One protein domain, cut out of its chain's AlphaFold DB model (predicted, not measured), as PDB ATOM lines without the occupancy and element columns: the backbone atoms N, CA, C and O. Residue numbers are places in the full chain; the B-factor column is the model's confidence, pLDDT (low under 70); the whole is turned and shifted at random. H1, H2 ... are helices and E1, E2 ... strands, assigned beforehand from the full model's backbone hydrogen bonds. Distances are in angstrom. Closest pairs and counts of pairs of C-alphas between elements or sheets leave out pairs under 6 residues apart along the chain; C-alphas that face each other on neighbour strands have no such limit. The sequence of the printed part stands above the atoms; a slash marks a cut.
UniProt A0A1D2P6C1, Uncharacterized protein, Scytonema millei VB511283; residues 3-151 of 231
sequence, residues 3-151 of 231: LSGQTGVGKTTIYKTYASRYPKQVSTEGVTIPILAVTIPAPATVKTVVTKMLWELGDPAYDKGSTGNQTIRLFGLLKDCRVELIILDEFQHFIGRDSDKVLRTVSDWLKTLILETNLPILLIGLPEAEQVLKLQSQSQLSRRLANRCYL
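Overview. This is residues 3 to 151 of the 231 residues of an uncharacterized protein of Scytonema millei VB511283 (UniProt A0A1D2P6C1). A small sheet of three parallel strands, in the order E3, E4, E5, is the core, with H1 over one face and H2 over the other. H3 packs beside H2, the long H5 meets both, and the short helices H4, H6 and H7 gather about H5, while the small hairpin of E1 and E2 lies far out at one end. The printed part has 149 residues, mixed in class, with seven named helices and six named strands in the order H1 E1 E2 E3 H2 H3 E4 H4 H5 E5 H6 H7 E6. It is compact, with a radius of gyration of the C-alphas of 15.0 A and spans of 45 by 34 by 27 A.

Arrangement. H1, residues 11 to 19, is on the sheet of E3, residues 35 to 39, E4, residues 85 to 89, and E5, residues 121 to 125, at a height over the sheet of 9.2 A. It runs along the strands, at 23 degrees to E4 on the local plane. E1, residues 25 to 27, and E2, residues 30 to 32, form an antiparallel hairpin, with N 25 and O 32 2.9 A apart. E2 runs on into E3 at 73 degrees. Between the parallel neighbours E3 and E4, N 36 and O 85 are within hydrogen-bond range at 2.9 A; between the parallel neighbours E4 and E5, N 124 and O 88 are within hydrogen-bond range at 2.8 A. H2, residues 46 to 57, is on the opposite face from H1, over E3; the C-alphas of Val 38 and Met 53 are their closest, 6.4 A apart. H3, residues 67 to 80, touches H2 at a shallow tilt of 30 degrees, the same way; their closest C-alphas, Lys 47 and Thr 67, are 5.4 A apart. E3, H2, H3, E4 and E4, H4, residues 91 to 94, H5, residues 100 to 117, E5 are strand-helix-strand units, parallel neighbour strands joined through helices, with right-handed crossovers. H5 is the hub, touching five helices. Among them, H6, residues 127 to 134, is about perpendicular to it at 75 degrees, with the C-alphas of Leu 103 and Val 132 closest at 5.7 A, and H7, residues 140 to 144, comes closest with Lys 111 and Leu 141, C-alphas 5.8 A apart. E6, residues 148 to 150, pairs with no named strand but is near E5. H1, H2, H3, H5 and H7 have every O i to N i+4 pair within hydrogen-bond range; H6 has 1 of 4, but 5 of 5 O i to N i+3 pairs, and H4 is too short for an i+4 pair.

Along the chain. H1 begins at C-alpha 11, (204.115, 209.712, 213.626). H2 is 16.5 A long, H3 19.7 A and H5 25.8 A; E3 and E4 are 13.0 A each and E5 13.1 A. E6 ends at C-alpha 150, (209.041, 216.471, 209.110).

Size, cuts and confidence. The C-alphas of Thr 28 and Asp 98 are the two farthest apart, at 47.1 A. The printed part has no cut and no long link. Mean pLDDT of the printed part is 89.4, with residues 96 to 99 and 135 to 140 under 70.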
ATOM      1  N   LEU A   3     208.351 210.309 206.142       95.12
ATOM      2  CA  LEU A   3     207.868 211.077 207.287       95.12
ATOM      3  C   LEU A   3     208.867 210.930 208.439       95.12
ATOM      4  O   LEU A   3     208.934 209.883 209.087       95.12
ATOM      5  N   SER A   4     209.637 211.981 208.696       95.31
ATOM      6  CA  SER A   4     210.554 212.055 209.831       95.31
ATOM      7  C   SER A   4     209.962 212.840 210.992       95.31
ATOM      8  O   SER A   4     208.942 213.512 210.867       95.31
ATOM      9  N   GLY A   5     210.593 212.732 212.153       96.25
ATOM     10  CA  GLY A   5     210.261 213.506 213.344       96.25
ATOM     11  C   GLY A   5     210.843 212.838 214.578       96.25
ATOM     12  O   GLY A   5     211.149 211.643 214.550       96.25
ATOM     13  N   GLN A   6     210.978 213.580 215.670       95.88
ATOM     14  CA  GLN A   6     211.502 213.030 216.922       95.88
ATOM     15  C   GLN A   6     210.571 211.965 217.524       95.88
ATOM     16  O   GLN A   6     209.415 211.797 217.112       95.88
ATOM     17  N   THR A   7     211.076 211.178 218.470       94.44
ATOM     18  CA  THR A   7     210.249 210.213 219.209       94.44
ATOM     19  C   THR A   7     209.087 210.930 219.895       94.44
ATOM     20  O   THR A   7     209.239 212.020 220.428       94.44
ATOM     21  N   GLY A   8     207.898 210.328 219.863       94.62
ATOM     22  CA  GLY A   8     206.749 210.839 220.613       94.62
ATOM     23  C   GLY A   8     205.956 211.981 219.967       94.62
ATOM     24  O   GLY A   8     204.926 212.359 220.513       94.62
ATOM     25  N   VAL A   9     206.338 212.472 218.784       96.31
ATOM     26  CA  VAL A   9     205.597 213.536 218.061       96.31
ATOM     27  C   VAL A   9     204.324 213.052 217.341       96.31
ATOM     28  O   VAL A   9     203.646 213.828 216.687       96.31
ATOM     29  N   GLY A  10     203.977 211.761 217.443       94.94
ATOM     30  CA  GLY A  10     202.708 211.225 216.925       94.94
ATOM     31  C   GLY A  10     202.756 210.575 215.536       94.94
ATOM     32  O   GLY A  10     201.707 210.189 215.026       94.94
ATOM     33  N   LYS A  11     203.945 210.368 214.946       96.00
ATOM     34  CA  LYS A  11     204.115 209.712 213.626       96.00
ATOM     35  C   LYS A  11     203.333 208.396 213.513       96.00
ATOM     36  O   LYS A  11     202.564 208.202 212.573       96.00
ATOM     37  N   THR A  12     203.484 207.524 214.514       95.69
ATOM     38  CA  THR A  12     202.809 206.223 214.552       95.69
ATOM     39  C   THR A  12     201.292 206.354 214.656       95.69
ATOM     40  O   THR A  12     200.552 205.610 214.016       95.69
ATOM     41  N   THR A  13     200.809 207.334 215.421       95.19
ATOM     42  CA  THR A  13     199.374 207.612 215.560       95.19
ATOM     43  C   THR A  13     198.769 208.072 214.236       95.19
ATOM     44  O   THR A  13     197.690 207.604 213.875       95.19
ATOM     45  N   ILE A  14     199.465 208.932 213.484       95.12
ATOM     46  CA  ILE A  14     198.989 209.449 212.193       95.12
ATOM     47  C   ILE A  14     198.737 208.307 211.211       95.12
ATOM     48  O   ILE A  14     197.616 208.166 210.718       95.12
ATOM     49  N   TYR A  15     199.737 207.457 210.949       95.25
ATOM     50  CA  TYR A  15     199.544 206.411 209.946       95.25
ATOM     51  C   TYR A  15     198.567 205.333 210.414       95.25
ATOM     52  O   TYR A  15     197.818 204.825 209.589       95.25
ATOM     53  N   LYS A  16     198.522 204.996 211.714       96.25
ATOM     54  CA  LYS A  16     197.542 204.029 212.237       96.25
ATOM     55  C   LYS A  16     196.111 204.548 212.108       96.25
ATOM     56  O   LYS A  16     195.220 203.781 211.756       96.25
ATOM     57  N   THR A  17     195.901 205.844 212.338       95.62
ATOM     58  CA  THR A  17     194.593 206.501 212.165       95.62
ATOM     59  C   THR A  17     194.182 206.565 210.696       95.62
ATOM     60  O   THR A  17     193.003 206.464 210.373       95.62
ATOM     61  N   TYR A  18     195.144 206.734 209.789       96.31
ATOM     62  CA  TYR A  18     194.883 206.630 208.356       96.31
ATOM     63  C   TYR A  18     194.564 205.180 207.952       96.31
ATOM     64  O   TYR A  18     193.553 204.936 207.300       96.31
ATOM     65  N   ALA A  19     195.367 204.216 208.409       96.00
ATOM     66  CA  ALA A  19     195.216 202.798 208.097       96.00
ATOM     67  C   ALA A  19     193.904 202.195 208.616       96.00
ATOM     68  O   ALA A  19     193.325 201.337 207.955       96.00
ATOM     69  N   SER A  20     193.380 202.669 209.751       96.44
ATOM     70  CA  SER A  20     192.100 202.189 210.292       96.44
ATOM     71  C   SER A  20     190.894 202.497 209.397       96.44
ATOM     72  O   SER A  20     189.862 201.844 209.532       96.44
ATOM     73  N   ARG A  21     191.020 203.447 208.458       96.81
ATOM     74  CA  ARG A  21     189.995 203.741 207.440       96.81
ATOM     75  C   ARG A  21     189.966 202.709 206.309       96.81
ATOM     76  O   ARG A  21     188.989 202.661 205.570       96.81
ATOM     77  N   TYR A  22     191.010 201.886 206.197       96.62
ATOM     78  CA  TYR A  22     191.172 200.851 205.175       96.62
ATOM     79  C   TYR A  22     191.506 199.500 205.835       96.62
ATOM     80  O   TYR A  22     192.605 198.967 205.651       96.62
ATOM     81  N   PRO A  23     190.596 198.956 206.664       95.38
ATOM     82  CA  PRO A  23     190.867 197.750 207.435       95.38
ATOM     83  C   PRO A  23     191.046 196.527 206.531       95.38
ATOM     84  O   PRO A  23     190.504 196.458 205.428       95.38
ATOM     85  N   LYS A  24     191.762 195.523 207.046       95.00
ATOM     86  CA  LYS A  24     191.836 194.186 206.447       95.00
ATOM     87  C   LYS A  24     190.429 193.607 206.277       95.00
ATOM     88  O   LYS A  24     189.644 193.602 207.223       95.00
ATOM     89  N   GLN A  25     190.149 193.068 205.097       95.81
ATOM     90  CA  GLN A  25     188.880 192.427 204.765       95.81
ATOM     91  C   GLN A  25     189.119 190.951 204.460       95.81
ATOM     92  O   GLN A  25     190.056 190.599 203.745       95.81
ATOM     93  N   VAL A  26     188.274 190.086 205.013       94.12
ATOM     94  CA  VAL A  26     188.288 188.647 204.734       94.12
ATOM     95  C   VAL A  26     186.977 188.312 204.043       94.12
ATOM     96  O   VAL A  26     185.907 188.575 204.590       94.12
ATOM     97  N   SER A  27     187.063 187.762 202.840       91.94
ATOM     98  CA  SER A  27     185.917 187.342 202.043       91.94
ATOM     99  C   SER A  27     186.116 185.915 201.534       91.94
ATOM    100  O   SER A  27     187.163 185.296 201.728       91.94
ATOM    101  N   THR A  28     185.102 185.387 200.853       89.31
ATOM    102  CA  THR A  28     185.188 184.099 200.154       89.31
ATOM    103  C   THR A  28     186.190 184.115 198.999       89.31
ATOM    104  O   THR A  28     186.671 183.058 198.607       89.31
ATOM    105  N   GLU A  29     186.517 185.294 198.460       84.94
ATOM    106  CA  GLU A  29     187.506 185.470 197.387       84.94
ATOM    107  C   GLU A  29     188.947 185.551 197.913       84.94
ATOM    108  O   GLU A  29     189.891 185.517 197.127       84.94
ATOM    109  N   GLY A  30     189.125 185.672 199.232       90.06
ATOM    110  CA  GLY A  30     190.426 185.764 199.875       90.06
ATOM    111  C   GLY A  30     190.525 186.922 200.862       90.06
ATOM    112  O   GLY A  30     189.540 187.415 201.412       90.06
ATOM    113  N   VAL A  31     191.759 187.340 201.121       95.12
ATOM    114  CA  VAL A  31     192.085 188.365 202.112       95.12
ATOM    115  C   VAL A  31     192.570 189.612 201.390       95.12
ATOM    116  O   VAL A  31     193.534 189.533 200.645       95.12
ATOM    117  N   THR A  32     191.945 190.761 201.637       97.12
ATOM    118  CA  THR A  32     192.387 192.067 201.126       97.12
ATOM    119  C   THR A  32     193.013 192.887 202.253       97.12
ATOM    120  O   THR A  32     192.418 193.037 203.322       97.12
ATOM    121  N   ILE A  33     194.216 193.414 202.027       97.56
ATOM    122  CA  ILE A  33     194.978 194.241 202.975       97.56
ATOM    123  C   ILE A  33     195.400 195.514 202.230       97.56
ATOM    124  O   ILE A  33     196.518 195.573 201.730       97.56
ATOM    125  N   PRO A  34     194.542 196.547 202.137       97.62
ATOM    126  CA  PRO A  34     194.853 197.724 201.319       97.62
ATOM    127  C   PRO A  34     196.124 198.450 201.784       97.62
ATOM    128  O   PRO A  34     196.897 198.957 200.974       97.62
ATOM    129  N   ILE A  35     196.374 198.463 203.098       98.25
ATOM    130  CA  ILE A  35     197.547 199.096 203.703       98.25
ATOM    131  C   ILE A  35     198.325 198.059 204.511       98.25
ATOM    132  O   ILE A  35     197.877 197.615 205.569       98.25
ATOM    133  N   LEU A  36     199.525 197.714 204.039       98.19
ATOM    134  CA  LEU A  36     200.468 196.875 204.771       98.19
ATOM    135  C   LEU A  36     201.378 197.758 205.629       98.19
ATOM    136  O   LEU A  36     202.339 198.340 205.126       98.19
ATOM    137  N   ALA A  37     201.087 197.850 206.925       97.69
ATOM    138  CA  ALA A  37     201.914 198.585 207.877       97.69
ATOM    139  C   ALA A  37     202.803 197.645 208.696       97.69
ATOM    140  O   ALA A  37     202.317 196.726 209.349       97.69
ATOM    141  N   VAL A  38     204.110 197.902 208.688       97.12
ATOM    142  CA  VAL A  38     205.118 197.085 209.367       97.12
ATOM    143  C   VAL A  38     206.040 197.964 210.195       97.12
ATOM    144  O   VAL A  38     206.719 198.839 209.666       97.12
ATOM    145  N   THR A  39     206.127 197.679 211.493       96.50
ATOM    146  CA  THR A  39     207.212 198.183 212.341       96.50
ATOM    147  C   THR A  39     208.452 197.325 212.119       96.50
ATOM    148  O   THR A  39     208.412 196.106 212.314       96.50
ATOM    149  N   ILE A  40     209.546 197.950 211.686       93.62
ATOM    150  CA  ILE A  40     210.810 197.262 211.432       93.62
ATOM    151  C   ILE A  40     211.350 196.705 212.758       93.62
ATOM    152  O   ILE A  40     211.456 197.445 213.731       93.62
ATOM    153  N   PRO A  41     211.694 195.410 212.841       89.81
ATOM    154  CA  PRO A  41     212.247 194.841 214.062       89.81
ATOM    155  C   PRO A  41     213.721 195.224 214.245       89.81
ATOM    156  O   PRO A  41     214.497 195.249 213.284       89.81
ATOM    157  N   ALA A  42     214.132 195.421 215.499       86.62
ATOM    158  CA  ALA A  42     215.536 195.511 215.879       86.62
ATOM    159  C   ALA A  42     216.088 194.109 216.241       86.62
ATOM    160  O   ALA A  42     215.471 193.405 217.039       86.62
ATOM    161  N   PRO A  43     217.242 193.683 215.694       84.06
ATOM    162  CA  PRO A  43     218.078 194.429 214.765       84.06
ATOM    163  C   PRO A  43     217.609 194.281 213.301       84.06
ATOM    164  O   PRO A  43     217.221 193.198 212.850       84.06
ATOM    165  N   ALA A  44     217.687 195.369 212.530       86.25
ATOM    166  CA  ALA A  44     217.119 195.405 211.186       86.25
ATOM    167  C   ALA A  44     218.031 194.763 210.126       86.25
ATOM    168  O   ALA A  44     219.235 195.025 210.039       86.25
ATOM    169  N   THR A  45     217.431 193.925 209.281       90.19
ATOM    170  CA  THR A  45     218.005 193.368 208.050       90.19
ATOM    171  C   THR A  45     216.904 193.247 207.001       90.19
ATOM    172  O   THR A  45     215.728 193.180 207.350       90.19
ATOM    173  N   VAL A  46     217.268 193.137 205.719       90.62
ATOM    174  CA  VAL A  46     216.286 192.845 204.657       90.62
ATOM    175  C   VAL A  46     215.486 191.582 204.989       90.62
ATOM    176  O   VAL A  46     214.266 191.582 204.885       90.62
ATOM    177  N   LYS A  47     216.154 190.527 205.479       92.88
ATOM    178  CA  LYS A  47     215.487 189.279 205.868       92.88
ATOM    179  C   LYS A  47     214.458 189.495 206.979       92.88
ATOM    180  O   LYS A  47     213.333 189.036 206.847       92.88
ATOM    181  N   THR A  48     214.821 190.188 208.060       93.81
ATOM    182  CA  THR A  48     213.901 190.394 209.192       93.81
ATOM    183  C   THR A  48     212.694 191.246 208.804       93.81
ATOM    184  O   THR A  48     211.591 190.956 209.264       93.81
ATOM    185  N   VAL A  49     212.863 192.224 207.907       94.75
ATOM    186  CA  VAL A  49     211.740 193.007 207.369       94.75
ATOM    187  C   VAL A  49     210.852 192.169 206.456       94.75
ATOM    188  O   VAL A  49     209.643 192.150 206.665       94.75
ATOM    189  N   VAL A  50     211.419 191.421 205.503       96.19
ATOM    190  CA  VAL A  50     210.637 190.552 204.603       96.19
ATOM    191  C   VAL A  50     209.856 189.500 205.394       96.19
ATOM    192  O   VAL A  50     208.656 189.352 205.180       96.19
ATOM    193  N   THR A  51     210.490 188.824 206.358       96.81
ATOM    194  CA  THR A  51     209.815 187.871 207.255       96.81
ATOM    195  C   THR A  51     208.640 188.525 207.989       96.81
ATOM    196  O   THR A  51     207.573 187.926 208.097       96.81
ATOM    197  N   LYS A  52     208.808 189.760 208.481       97.31
ATOM    198  CA  LYS A  52     207.737 190.484 209.175       97.31
ATOM    199  C   LYS A  52     206.608 190.896 208.226       97.31
ATOM    200  O   LYS A  52     205.449 190.757 208.591       97.31
ATOM    201  N   MET A  53     206.920 191.344 207.009       97.81
ATOM    202  CA  MET A  53     205.910 191.656 205.989       97.81
ATOM    203  C   MET A  53     205.085 190.418 205.616       97.81
ATOM    204  O   MET A  53     203.864 190.497 205.567       97.81
ATOM    205  N   LEU A  54     205.736 189.268 205.416       98.06
ATOM    206  CA  LEU A  54     205.059 187.993 205.156       98.06
ATOM    207  C   LEU A  54     204.137 187.585 206.311       98.06
ATOM    208  O   LEU A  54     203.005 187.171 206.073       98.06
ATOM    209  N   TRP A  55     204.596 187.754 207.556       97.56
ATOM    210  CA  TRP A  55     203.775 187.512 208.744       97.56
ATOM    211  C   TRP A  55     202.506 188.374 208.754       97.56
ATOM    212  O   TRP A  55     201.414 187.848 208.945       97.56
ATOM    213  N   GLU A  56     202.627 189.682 208.503       96.75
ATOM    214  CA  GLU A  56     201.467 190.590 208.468       96.75
ATOM    215  C   GLU A  56     200.497 190.274 207.313       96.75
ATOM    216  O   GLU A  56     199.285 190.451 207.447       96.75
ATOM    217  N   LEU A  57     201.009 189.746 206.196       96.81
ATOM    218  CA  LEU A  57     200.197 189.259 205.074       96.81
ATOM    219  C   LEU A  57     199.513 187.909 205.361       96.81
ATOM    220  O   LEU A  57     198.625 187.506 204.614       96.81
ATOM    221  N   GLY A  58     199.869 187.231 206.456       95.31
ATOM    222  CA  GLY A  58     199.285 185.948 206.851       95.31
ATOM    223  C   GLY A  58     199.927 184.726 206.190       95.31
ATOM    224  O   GLY A  58     199.283 183.685 206.098       95.31
ATOM    225  N   ASP A  59     201.178 184.831 205.736       96.81
ATOM    226  CA  ASP A  59     201.931 183.694 205.198       96.81
ATOM    227  C   ASP A  59     202.190 182.636 206.294       96.81
ATOM    228  O   ASP A  59     202.917 182.918 207.254       96.81
ATOM    229  N   PRO A  60     201.677 181.396 206.169       95.62
ATOM    230  CA  PRO A  60     201.903 180.348 207.166       95.62
ATOM    231  C   PRO A  60     203.372 179.911 207.255       95.62
ATOM    232  O   PRO A  60     203.780 179.323 208.256       95.62
ATOM    233  N   ALA A  61     204.177 180.198 206.229       96.62
ATOM    234  CA  ALA A  61     205.593 179.856 206.159       96.62
ATOM    235  C   ALA A  61     206.492 181.104 206.171       96.62
ATOM    236  O   ALA A  61     207.601 181.067 205.629       96.62
ATOM    237  N   TYR A  62     206.027 182.205 206.774       96.69
ATOM    238  CA  TYR A  62     206.680 183.521 206.789       96.69
ATOM    239  C   TYR A  62     208.181 183.494 207.130       96.69
ATOM    240  O   TYR A  62     208.950 184.284 206.580       96.69
ATOM    241  N   ASP A  63     208.628 182.577 207.989       95.12
ATOM    242  CA  ASP A  63     210.020 182.425 208.431       95.12
ATOM    243  C   ASP A  63     210.860 181.463 207.566       95.12
ATOM    244  O   ASP A  63     212.082 181.383 207.733       95.12
ATOM    245  N   LYS A  64     210.231 180.721 206.644       95.88
ATOM    246  CA  LYS A  64     210.877 179.672 205.844       95.88
ATOM    247  C   LYS A  64     211.402 180.183 204.506       95.88
ATOM    248  O   LYS A  64     210.700 180.849 203.742       95.88
ATOM    249  N   GLY A  65     212.609 179.723 204.179       93.75
ATOM    250  CA  GLY A  65     213.277 179.941 202.897       93.75
ATOM    251  C   GLY A  65     214.492 180.866 202.985       93.75
ATOM    252  O   GLY A  65     214.825 181.417 204.035       93.75
ATOM    253  N   SER A  66     215.179 181.016 201.852       93.88
ATOM    254  CA  SER A  66     216.195 182.056 201.676       93.88
ATOM    255  C   SER A  66     215.528 183.432 201.566       93.88
ATOM    256  O   SER A  66     214.363 183.531 201.178       93.88
ATOM    257  N   THR A  67     216.274 184.511 201.827       91.00
ATOM    258  CA  THR A  67     215.767 185.888 201.666       91.00
ATOM    259  C   THR A  67     215.214 186.139 200.258       91.00
ATOM    260  O   THR A  67     214.200 186.815 200.109       91.00
ATOM    261  N   GLY A  68     215.843 185.567 199.224       91.06
ATOM    262  CA  GLY A  68     215.370 185.667 197.840       91.06
ATOM    263  C   GLY A  68     214.012 184.992 197.637       91.06
ATOM    264  O   GLY A  68     213.085 185.629 197.145       91.06
ATOM    265  N   ASN A  69     213.856 183.749 198.107       94.25
ATOM    266  CA  ASN A  69     212.589 183.017 197.996       94.25
ATOM    267  C   ASN A  69     211.466 183.713 198.778       94.25
ATOM    268  O   ASN A  69     210.349 183.833 198.280       94.25
ATOM    269  N   GLN A  70     211.773 184.214 199.978       95.81
ATOM    270  CA  GLN A  70     210.831 184.999 200.774       95.81
ATOM    271  C   GLN A  70     210.427 186.298 200.059       95.81
ATOM    272  O   GLN A  70     209.261 186.671 200.090       95.81
ATOM    273  N   THR A  71     211.361 186.970 199.376       94.25
ATOM    274  CA  THR A  71     211.084 188.215 198.636       94.25
ATOM    275  C   THR A  71     210.174 187.971 197.428       94.25
ATOM    276  O   THR A  71     209.224 188.718 197.223       94.25
ATOM    277  N   ILE A  72     210.406 186.899 196.666       95.06
ATOM    278  CA  ILE A  72     209.529 186.521 195.543       95.06
ATOM    279  C   ILE A  72     208.115 186.217 196.052       95.06
ATOM    280  O   ILE A  72     207.130 186.699 195.493       95.06
ATOM    281  N   ARG A  73     208.009 185.463 197.153       96.38
ATOM    282  CA  ARG A  73     206.720 185.147 197.778       96.38
ATOM    283  C   ARG A  73     206.014 186.395 198.303       96.38
ATOM    284  O   ARG A  73     204.805 186.519 198.138       96.38
ATOM    285  N   LEU A  74     206.770 187.332 198.874       97.88
ATOM    286  CA  LEU A  74     206.253 188.625 199.309       97.88
ATOM    287  C   LEU A  74     205.602 189.373 198.140       97.88
ATOM    288  O   LEU A  74     204.489 189.854 198.298       97.88
ATOM    289  N   PHE A  75     206.238 189.434 196.967       97.25
ATOM    290  CA  PHE A  75     205.648 190.105 195.802       97.25
ATOM    291  C   PHE A  75     204.336 189.460 195.346       97.25
ATOM    292  O   PHE A  75     203.382 190.178 195.049       97.25
ATOM    293  N   GLY A  76     204.266 188.125 195.351       96.81
ATOM    294  CA  GLY A  76     203.023 187.396 195.085       96.81
ATOM    295  C   GLY A  76     201.919 187.773 196.071       96.81
ATOM    296  O   GLY A  76     200.860 188.234 195.662       96.81
ATOM    297  N   LEU A  77     202.202 187.697 197.374       97.06
ATOM    298  CA  LEU A  77     201.215 188.006 198.411       97.06
ATOM    299  C   LEU A  77     200.786 189.476 198.433       97.06
ATOM    300  O   LEU A  77     199.622 189.755 198.688       97.06
ATOM    301  N   LEU A  78     201.680 190.425 198.137       98.06
ATOM    302  CA  LEU A  78     201.302 191.837 197.998       98.06
ATOM    303  C   LEU A  78     200.240 192.021 196.902       98.06
ATOM    304  O   LEU A  78     199.295 192.788 197.079       98.06
ATOM    305  N   LYS A  79     200.378 191.291 195.790       96.62
ATOM    306  CA  LYS A  79     199.414 191.301 194.688       96.62
ATOM    307  C   LYS A  79     198.123 190.571 195.058       96.62
ATOM    308  O   LYS A  79     197.043 191.126 194.867       96.62
ATOM    309  N   ASP A  80     198.229 189.363 195.603       95.94
ATOM    310  CA  ASP A  80     197.078 188.520 195.948       95.94
ATOM    311  C   ASP A  80     196.222 189.163 197.047       95.94
ATOM    312  O   ASP A  80     194.993 189.128 196.983       95.94
ATOM    313  N   CYS A  81     196.862 189.842 198.007       97.00
ATOM    314  CA  CYS A  81     196.185 190.608 199.048       97.00
ATOM    315  C   CYS A  81     195.727 192.004 198.609       97.00
ATOM    316  O   CYS A  81     195.223 192.753 199.448       97.00
ATOM    317  N   ARG A  82     195.890 192.362 197.326       96.81
ATOM    318  CA  ARG A  82     195.501 193.662 196.756       96.81
ATOM    319  C   ARG A  82     196.020 194.835 197.602       96.81
ATOM    320  O   ARG A  82     195.268 195.741 197.951       96.81
ATOM    321  N   VAL A  83     197.297 194.780 197.986       98.25
ATOM    322  CA  VAL A  83     197.939 195.865 198.737       98.25
ATOM    323  C   VAL A  83     198.062 197.086 197.836       98.25
ATOM    324  O   VAL A  83     198.476 196.967 196.689       98.25
ATOM    325  N   GLU A  84     197.738 198.259 198.368       97.75
ATOM    326  CA  GLU A  84     197.781 199.541 197.654       97.75
ATOM    327  C   GLU A  84     198.823 200.499 198.247       97.75
ATOM    328  O   GLU A  84     199.273 201.417 197.567       97.75
ATOM    329  N   LEU A  85     199.241 200.290 199.502       97.38
ATOM    330  CA  LEU A  85     200.253 201.096 200.189       97.38
ATOM    331  C   LEU A  85     201.064 200.250 201.175       97.38
ATOM    332  O   LEU A  85     200.506 199.509 201.986       97.38
ATOM    333  N   ILE A  86     202.386 200.432 201.167       97.88
ATOM    334  CA  ILE A  86     203.293 199.859 202.169       97.88
ATOM    335  C   ILE A  86     203.769 200.966 203.112       97.88
ATOM    336  O   ILE A  86     204.250 202.009 202.668       97.88
ATOM    337  N   ILE A  87     203.685 200.723 204.418       97.62
ATOM    338  CA  ILE A  87     204.193 201.616 205.462       97.62
ATOM    339  C   ILE A  87     205.271 200.879 206.252       97.62
ATOM    340  O   ILE A  87     205.002 199.823 206.819       97.62
ATOM    341  N   LEU A  88     206.479 201.437 206.301       96.38
ATOM    342  CA  LEU A  88     207.589 200.910 207.097       96.38
ATOM    343  C   LEU A  88     207.928 201.900 208.213       96.38
ATOM    344  O   LEU A  88     208.468 202.972 207.942       96.38
ATOM    345  N   ASP A  89     207.592 201.537 209.449       96.25
ATOM    346  CA  ASP A  89     207.836 202.321 210.664       96.25
ATOM    347  C   ASP A  89     209.147 201.908 211.346       96.25
ATOM    348  O   ASP A  89     209.636 200.793 211.143       96.25
ATOM    349  N   GLU A  90     209.704 202.799 212.163       93.94
ATOM    350  CA  GLU A  90     211.007 202.639 212.825       93.94
ATOM    351  C   GLU A  90     212.194 202.435 211.852       93.94
ATOM    352  O   GLU A  90     213.126 201.659 212.096       93.94
ATOM    353  N   PHE A  91     212.202 203.166 210.731       91.62
ATOM    354  CA  PHE A  91     213.221 203.037 209.677       91.62
ATOM    355  C   PHE A  91     214.664 203.300 210.153       91.62
ATOM    356  O   PHE A  91     215.619 202.763 209.586       91.62
ATOM    357  N   GLN A  92     214.836 204.054 211.243       90.19
ATOM    358  CA  GLN A  92     216.123 204.281 211.910       90.19
ATOM    359  C   GLN A  92     216.827 202.993 212.362       90.19
ATOM    360  O   GLN A  92     218.046 202.999 212.516       90.19
ATOM    361  N   HIS A  93     216.117 201.873 212.542       89.69
ATOM    362  CA  HIS A  93     216.754 200.615 212.945       89.69
ATOM    363  C   HIS A  93     217.765 200.083 211.919       89.69
ATOM    364  O   HIS A  93     218.626 199.278 212.278       89.69
ATOM    365  N   PHE A  94     217.704 200.544 210.665       83.69
ATOM    366  CA  PHE A  94     218.726 200.253 209.661       83.69
ATOM    367  C   PHE A  94     220.012 201.074 209.822       83.69
ATOM    368  O   PHE A  94     221.041 200.666 209.286       83.69
ATOM    369  N   ILE A  95     219.972 202.195 210.552       76.19
ATOM    370  CA  ILE A  95     221.117 203.100 210.735       76.19
ATOM    371  C   ILE A  95     222.037 202.673 211.868       76.19
ATOM    372  O   ILE A  95     223.240 202.823 211.723       76.19
ATOM    373  N   GLY A  96     221.526 202.058 212.939       63.84
ATOM    374  CA  GLY A  96     222.343 201.640 214.095       63.84
ATOM    375  C   GLY A  96     223.412 200.568 213.809       63.84
ATOM    376  O   GLY A  96     223.991 200.009 214.734       63.84
ATOM    377  N   ARG A  97     223.641 200.228 212.537       60.78
ATOM    378  CA  ARG A  97     224.714 199.364 212.047       60.78
ATOM    379  C   ARG A  97     225.552 200.195 211.073       60.78
ATOM    380  O   ARG A  97     225.290 200.128 209.875       60.78
ATOM    381  N   ASP A  98     226.524 200.952 211.585       57.22
ATOM    382  CA  ASP A  98     227.372 201.979 210.928       57.22
ATOM    383  C   ASP A  98     228.190 201.550 209.678       57.22
ATOM    384  O   ASP A  98     229.264 202.080 209.405       57.22
ATOM    385  N   SER A  99     227.738 200.580 208.881       67.94
ATOM    386  CA  SER A  99     228.387 200.228 207.617       67.94
ATOM    387  C   SER A  99     227.581 200.749 206.429       67.94
ATOM    388  O   SER A  99     226.430 200.358 206.212       67.94
ATOM    389  N   ASP A 100     228.236 201.534 205.571       75.75
ATOM    390  CA  ASP A 100     227.718 201.950 204.259       75.75
ATOM    391  C   ASP A 100     227.156 200.774 203.445       75.75
ATOM    392  O   ASP A 100     226.227 200.926 202.650       75.75
ATOM    393  N   LYS A 101     227.706 199.572 203.651       79.06
ATOM    394  CA  LYS A 101     227.261 198.336 203.004       79.06
ATOM    395  C   LYS A 101     225.816 197.974 203.364       79.06
ATOM    396  O   LYS A 101     225.057 197.578 202.475       79.06
ATOM    397  N   VAL A 102     225.419 198.105 204.631       78.00
ATOM    398  CA  VAL A 102     224.040 197.823 205.071       78.00
ATOM    399  C   VAL A 102     223.083 198.840 204.459       78.00
ATOM    400  O   VAL A 102     222.091 198.444 203.851       78.00
ATOM    401  N   LEU A 103     223.422 200.129 204.517       78.62
ATOM    402  CA  LEU A 103     222.586 201.205 203.971       78.62
ATOM    403  C   LEU A 103     222.383 201.063 202.451       78.62
ATOM    404  O   LEU A 103     221.265 201.241 201.959       78.62
ATOM    405  N   ARG A 104     223.426 200.656 201.707       81.50
ATOM    406  CA  ARG A 104     223.326 200.314 200.273       81.50
ATOM    407  C   ARG A 104     222.411 199.116 200.033       81.50
ATOM    408  O   ARG A 104     221.501 199.212 199.219       81.50
ATOM    409  N   THR A 105     222.593 198.034 200.791       84.75
ATOM    410  CA  THR A 105     221.775 196.812 200.666       84.75
ATOM    411  C   THR A 105     220.288 197.103 200.880       84.75
ATOM    412  O   THR A 105     219.444 196.633 200.120       84.75
ATOM    413  N   VAL A 106     219.956 197.909 201.892       85.12
ATOM    414  CA  VAL A 106     218.572 198.314 202.190       85.12
ATOM    415  C   VAL A 106     218.014 199.207 201.085       85.12
ATOM    416  O   VAL A 106     216.882 199.009 200.650       85.12
ATOM    417  N   SER A 107     218.815 200.157 200.597       84.69
ATOM    418  CA  SER A 107     218.423 201.034 199.492       84.69
ATOM    419  C   SER A 107     218.122 200.246 198.220       84.69
ATOM    420  O   SER A 107     217.122 200.508 197.557       84.69
ATOM    421  N   ASP A 108     218.966 199.278 197.871       86.31
ATOM    422  CA  ASP A 108     218.772 198.458 196.676       86.31
ATOM    423  C   ASP A 108     217.554 197.545 196.816       86.31
ATOM    424  O   ASP A 108     216.746 197.467 195.895       86.31
ATOM    425  N   TRP A 109     217.336 196.961 197.996       88.31
ATOM    426  CA  TRP A 109     216.116 196.202 198.266       88.31
ATOM    427  C   TRP A 109     214.845 197.056 198.141       88.31
ATOM    428  O   TRP A 109     213.891 196.627 197.496       88.31
ATOM    429  N   LEU A 110     214.830 198.282 198.681       88.94
ATOM    430  CA  LEU A 110     213.692 199.199 198.525       88.94
ATOM    431  C   LEU A 110     213.453 199.579 197.060       88.94
ATOM    432  O   LEU A 110     212.301 199.670 196.638       88.94
ATOM    433  N   LYS A 111     214.518 199.787 196.269       87.44
ATOM    434  CA  LYS A 111     214.391 200.033 194.821       87.44
ATOM    435  C   LYS A 111     213.696 198.859 194.144       87.44
ATOM    436  O   LYS A 111     212.730 199.088 193.420       87.44
ATOM    437  N   THR A 112     214.155 197.635 194.402       89.75
ATOM    438  CA  THR A 112     213.552 196.419 193.844       89.75
ATOM    439  C   THR A 112     212.097 196.280 194.279       89.75
ATOM    440  O   THR A 112     211.238 196.085 193.431       89.75
ATOM    441  N   LEU A 113     211.786 196.473 195.565       91.62
ATOM    442  CA  LEU A 113     210.411 196.413 196.068       91.62
ATOM    443  C   LEU A 113     209.490 197.389 195.321       91.62
ATOM    444  O   LEU A 113     208.414 196.992 194.886       91.62
ATOM    445  N   ILE A 114     209.910 198.642 195.121       90.00
ATOM    446  CA  ILE A 114     209.097 199.633 194.398       90.00
ATOM    447  C   ILE A 114     208.965 199.272 192.912       90.00
ATOM    448  O   ILE A 114     207.893 199.448 192.343       90.00
ATOM    449  N   LEU A 115     210.039 198.805 192.272       89.75
ATOM    450  CA  LEU A 115     210.041 198.471 190.844       89.75
ATOM    451  C   LEU A 115     209.155 197.264 190.525       89.75
ATOM    452  O   LEU A 115     208.378 197.319 189.579       89.75
ATOM    453  N   GLU A 116     209.259 196.204 191.323       92.25
ATOM    454  CA  GLU A 116     208.542 194.948 191.088       92.25
ATOM    455  C   GLU A 116     207.057 195.054 191.447       92.25
ATOM    456  O   GLU A 116     206.213 194.423 190.815       92.25
ATOM    457  N   THR A 117     206.714 195.867 192.451       93.50
ATOM    458  CA  THR A 117     205.326 195.971 192.935       93.50
ATOM    459  C   THR A 117     204.575 197.176 192.377       93.50
ATOM    460  O   THR A 117     203.349 197.166 192.351       93.50
ATOM    461  N   ASN A 118     205.285 198.223 191.942       92.44
ATOM    462  CA  ASN A 118     204.727 199.546 191.633       92.44
ATOM    463  C   ASN A 118     203.884 200.158 192.770       92.44
ATOM    464  O   ASN A 118     203.096 201.073 192.531       92.44
ATOM    465  N   LEU A 119     204.071 199.695 194.012       94.44
ATOM    466  CA  LEU A 119     203.337 200.200 195.164       94.44
ATOM    467  C   LEU A 119     203.998 201.457 195.742       94.44
ATOM    468  O   LEU A 119     205.229 201.522 195.863       94.44
ATOM    469  N   PRO A 120     203.206 202.463 196.154       92.81
ATOM    470  CA  PRO A 120     203.718 203.561 196.950       92.81
ATOM    471  C   PRO A 120     204.220 203.047 198.305       92.81
ATOM    472  O   PRO A 120     203.620 202.173 198.934       92.81
ATOM    473  N   ILE A 121     205.327 203.633 198.769       93.69
ATOM    474  CA  ILE A 121     205.920 203.332 200.075       93.69
ATOM    475  C   ILE A 121     205.994 204.608 200.915       93.69
ATOM    476  O   ILE A 121     206.531 205.636 200.475       93.69
ATOM    477  N   LEU A 122     205.478 204.528 202.141       94.75
ATOM    478  CA  LEU A 122     205.680 205.503 203.204       94.75
ATOM    479  C   LEU A 122     206.722 204.960 204.187       94.75
ATOM    480  O   LEU A 122     206.476 204.002 204.914       94.75
ATOM    481  N   LEU A 123     207.889 205.592 204.211       94.56
ATOM    482  CA  LEU A 123     208.915 205.329 205.213       94.56
ATOM    483  C   LEU A 123     208.714 206.282 206.395       94.56
ATOM    484  O   LEU A 123     208.542 207.484 206.181       94.56
ATOM    485  N   ILE A 124     208.750 205.767 207.620       95.75
ATOM    486  CA  ILE A 124     208.580 206.544 208.851       95.75
ATOM    487  C   ILE A 124     209.756 206.260 209.780       95.75
ATOM    488  O   ILE A 124     210.138 205.108 209.978       95.75
ATOM    489  N   GLY A 125     210.347 207.308 210.348       94.56
ATOM    490  CA  GLY A 125     211.436 207.125 211.299       94.56
ATOM    491  C   GLY A 125     211.954 208.408 211.929       94.56
ATOM    492  O   GLY A 125     211.338 209.471 211.820       94.56
ATOM    493  N   LEU A 126     213.088 208.297 212.616       94.00
ATOM    494  CA  LEU A 126     213.814 209.449 213.145       94.00
ATOM    495  C   LEU A 126     214.493 210.255 212.020       94.00
ATOM    496  O   LEU A 126     214.695 209.724 210.924       94.00
ATOM    497  N   PRO A 127     214.838 211.535 212.246       91.31
ATOM    498  CA  PRO A 127     215.442 212.387 211.218       91.31
ATOM    499  C   PRO A 127     216.751 211.830 210.648       91.31
ATOM    500  O   PRO A 127     217.024 211.974 209.457       91.31
ATOM    501  N   GLU A 128     217.528 211.123 211.465       87.31
ATOM    502  CA  GLU A 128     218.774 210.474 211.064       87.31
ATOM    503  C   GLU A 128     218.516 209.407 209.993       87.31
ATOM    504  O   GLU A 128     219.333 209.262 209.084       87.31
ATOM    505  N   ALA A 129     217.346 208.741 210.021       86.19
ATOM    506  CA  ALA A 129     216.912 207.717 209.056       86.19
ATOM    507  C   ALA A 129     216.937 208.210 207.594       86.19
ATOM    508  O   ALA A 129     217.061 207.418 206.656       86.19
ATOM    509  N   GLU A 130     216.902 209.530 207.389       83.12
ATOM    510  CA  GLU A 130     217.019 210.164 206.079       83.12
ATOM    511  C   GLU A 130     218.387 209.935 205.410       83.12
ATOM    512  O   GLU A 130     218.499 210.038 204.187       83.12
ATOM    513  N   GLN A 131     219.439 209.606 206.167       77.25
ATOM    514  CA  GLN A 131     220.774 209.359 205.608       77.25
ATOM    515  C   GLN A 131     220.781 208.216 204.582       77.25
ATOM    516  O   GLN A 131     221.468 208.324 203.564       77.25
ATOM    517  N   VAL A 132     219.938 207.189 204.765       75.00
ATOM    518  CA  VAL A 132     219.727 206.109 203.777       75.00
ATOM    519  C   VAL A 132     219.320 206.688 202.413       75.00
ATOM    520  O   VAL A 132     219.765 206.220 201.367       75.00
ATOM    521  N   LEU A 133     218.514 207.753 202.419       73.12
ATOM    522  CA  LEU A 133     218.046 208.439 201.214       73.12
ATOM    523  C   LEU A 133     219.097 209.408 200.642       73.12
ATOM    524  O   LEU A 133     219.078 209.685 199.441       73.12
ATOM    525  N   LYS A 134     220.004 209.930 201.483       70.00
ATOM    526  CA  LYS A 134     221.039 210.921 201.121       70.00
ATOM    527  C   LYS A 134     222.323 210.303 200.563       70.00
ATOM    528  O   LYS A 134     222.883 210.873 199.629       70.00
ATOM    529  N   LEU A 135     222.753 209.131 201.047       62.38
ATOM    530  CA  LEU A 135     223.926 208.396 200.522       62.38
ATOM    531  C   LEU A 135     223.793 208.022 199.041       62.38
ATOM    532  O   LEU A 135     224.757 207.689 198.362       62.38
ATOM    533  N   GLN A 136     222.563 208.057 198.548       58.78
ATOM    534  CA  GLN A 136     222.177 207.691 197.202       58.78
ATOM    535  C   GLN A 136     221.597 208.911 196.475       58.78
ATOM    536  O   GLN A 136     220.633 208.780 195.722       58.78
ATOM    537  N   SER A 137     222.155 210.105 196.706       49.12
ATOM    538  CA  SER A 137     221.683 211.403 196.194       49.12
ATOM    539  C   SER A 137     221.603 211.494 194.656       49.12
ATOM    540  O   SER A 137     220.964 212.405 194.143       49.12
ATOM    541  N   GLN A 138     222.120 210.505 193.916       51.03
ATOM    542  CA  GLN A 138     221.946 210.350 192.458       51.03
ATOM    543  C   GLN A 138     221.050 209.162 192.035       51.03
ATOM    544  O   GLN A 138     220.856 208.905 190.845       51.03
ATOM    545  N   SER A 139     220.478 208.417 192.980       58.75
ATOM    546  CA  SER A 139     219.733 207.186 192.702       58.75
ATOM    547  C   SER A 139     218.278 207.422 192.287       58.75
ATOM    548  O   SER A 139     217.668 208.454 192.557       58.75
ATOM    549  N   GLN A 140     217.680 206.407 191.667       61.09
ATOM    550  CA  GLN A 140     216.242 206.378 191.398       61.09
ATOM    551  C   GLN A 140     215.391 206.367 192.686       61.09
ATOM    552  O   GLN A 140     214.236 206.782 192.647       61.09
ATOM    553  N   LEU A 141     215.940 205.916 193.825       71.81
ATOM    554  CA  LEU A 141     215.193 205.792 195.082       71.81
ATOM    555  C   LEU A 141     214.880 207.157 195.699       71.81
ATOM    556  O   LEU A 141     213.752 207.391 196.121       71.81
ATOM    557  N   SER A 142     215.854 208.072 195.709       70.38
ATOM    558  CA  SER A 142     215.662 209.428 196.238       70.38
ATOM    559  C   SER A 142     214.604 210.198 195.444       70.38
ATOM    560  O   SER A 142     213.788 210.891 196.043       70.38
ATOM    561  N   ARG A 143     214.547 210.005 194.117       71.31
ATOM    562  CA  ARG A 143     213.488 210.556 193.250       71.31
ATOM    563  C   ARG A 143     212.112 209.954 193.543       71.31
ATOM    564  O   ARG A 143     211.130 210.682 193.597       71.31
ATOM    565  N   ARG A 144     212.032 208.641 193.784       72.94
ATOM    566  CA  ARG A 144     210.779 207.949 194.158       72.94
ATOM    567  C   ARG A 144     210.300 208.313 195.572       72.94
ATOM    568  O   ARG A 144     209.113 208.215 195.870       72.94
ATOM    569  N   LEU A 145     211.208 208.768 196.437       76.06
ATOM    570  CA  LEU A 145     210.936 209.240 197.799       76.06
ATOM    571  C   LEU A 145     211.167 210.755 197.947       76.06
ATOM    572  O   LEU A 145     211.604 211.217 199.001       76.06
ATOM    573  N   ALA A 146     210.859 211.527 196.899       73.75
ATOM    574  CA  ALA A 146     211.088 212.975 196.868       73.75
ATOM    575  C   ALA A 146     210.285 213.740 197.933       73.75
ATOM    576  O   ALA A 146     210.782 214.711 198.499       73.75
ATOM    577  N   ASN A 147     209.072 213.275 198.251       84.75
ATOM    578  CA  ASN A 147     208.240 213.896 199.277       84.75
ATOM    579  C   ASN A 147     208.778 213.545 200.664       84.75
ATOM    580  O   ASN A 147     208.645 212.400 201.115       84.75
ATOM    581  N   ARG A 148     209.365 214.545 201.322       88.44
ATOM    582  CA  ARG A 148     209.909 214.482 202.677       88.44
ATOM    583  C   ARG A 148     209.111 215.429 203.557       88.44
ATOM    584  O   ARG A 148     209.007 216.611 203.249       88.44
ATOM    585  N   CYS A 149     208.538 214.902 204.626       93.12
ATOM    586  CA  CYS A 149     207.784 215.666 205.606       93.12
ATOM    587  C   CYS A 149     208.427 215.455 206.972       93.12
ATOM    588  O   CYS A 149     208.772 214.324 207.313       93.12
ATOM    589  N   TYR A 150     208.588 216.532 207.731       94.81
ATOM    590  CA  TYR A 150     209.041 216.471 209.110       94.81
ATOM    591  C   TYR A 150     207.867 216.819 210.023       94.81
ATOM    592  O   TYR A 150     207.273 217.888 209.899       94.81
ATOM    593  N   LEU A 151     207.530 215.913 210.935       95.81
ATOM    594  CA  LEU A 151     206.539 216.140 211.973       95.81
ATOM    595  C   LEU A 151     207.224 216.760 213.189       95.81
ATOM    596  O   LEU A 151     207.976 216.095 213.907       95.81
TER     597      LEU A 151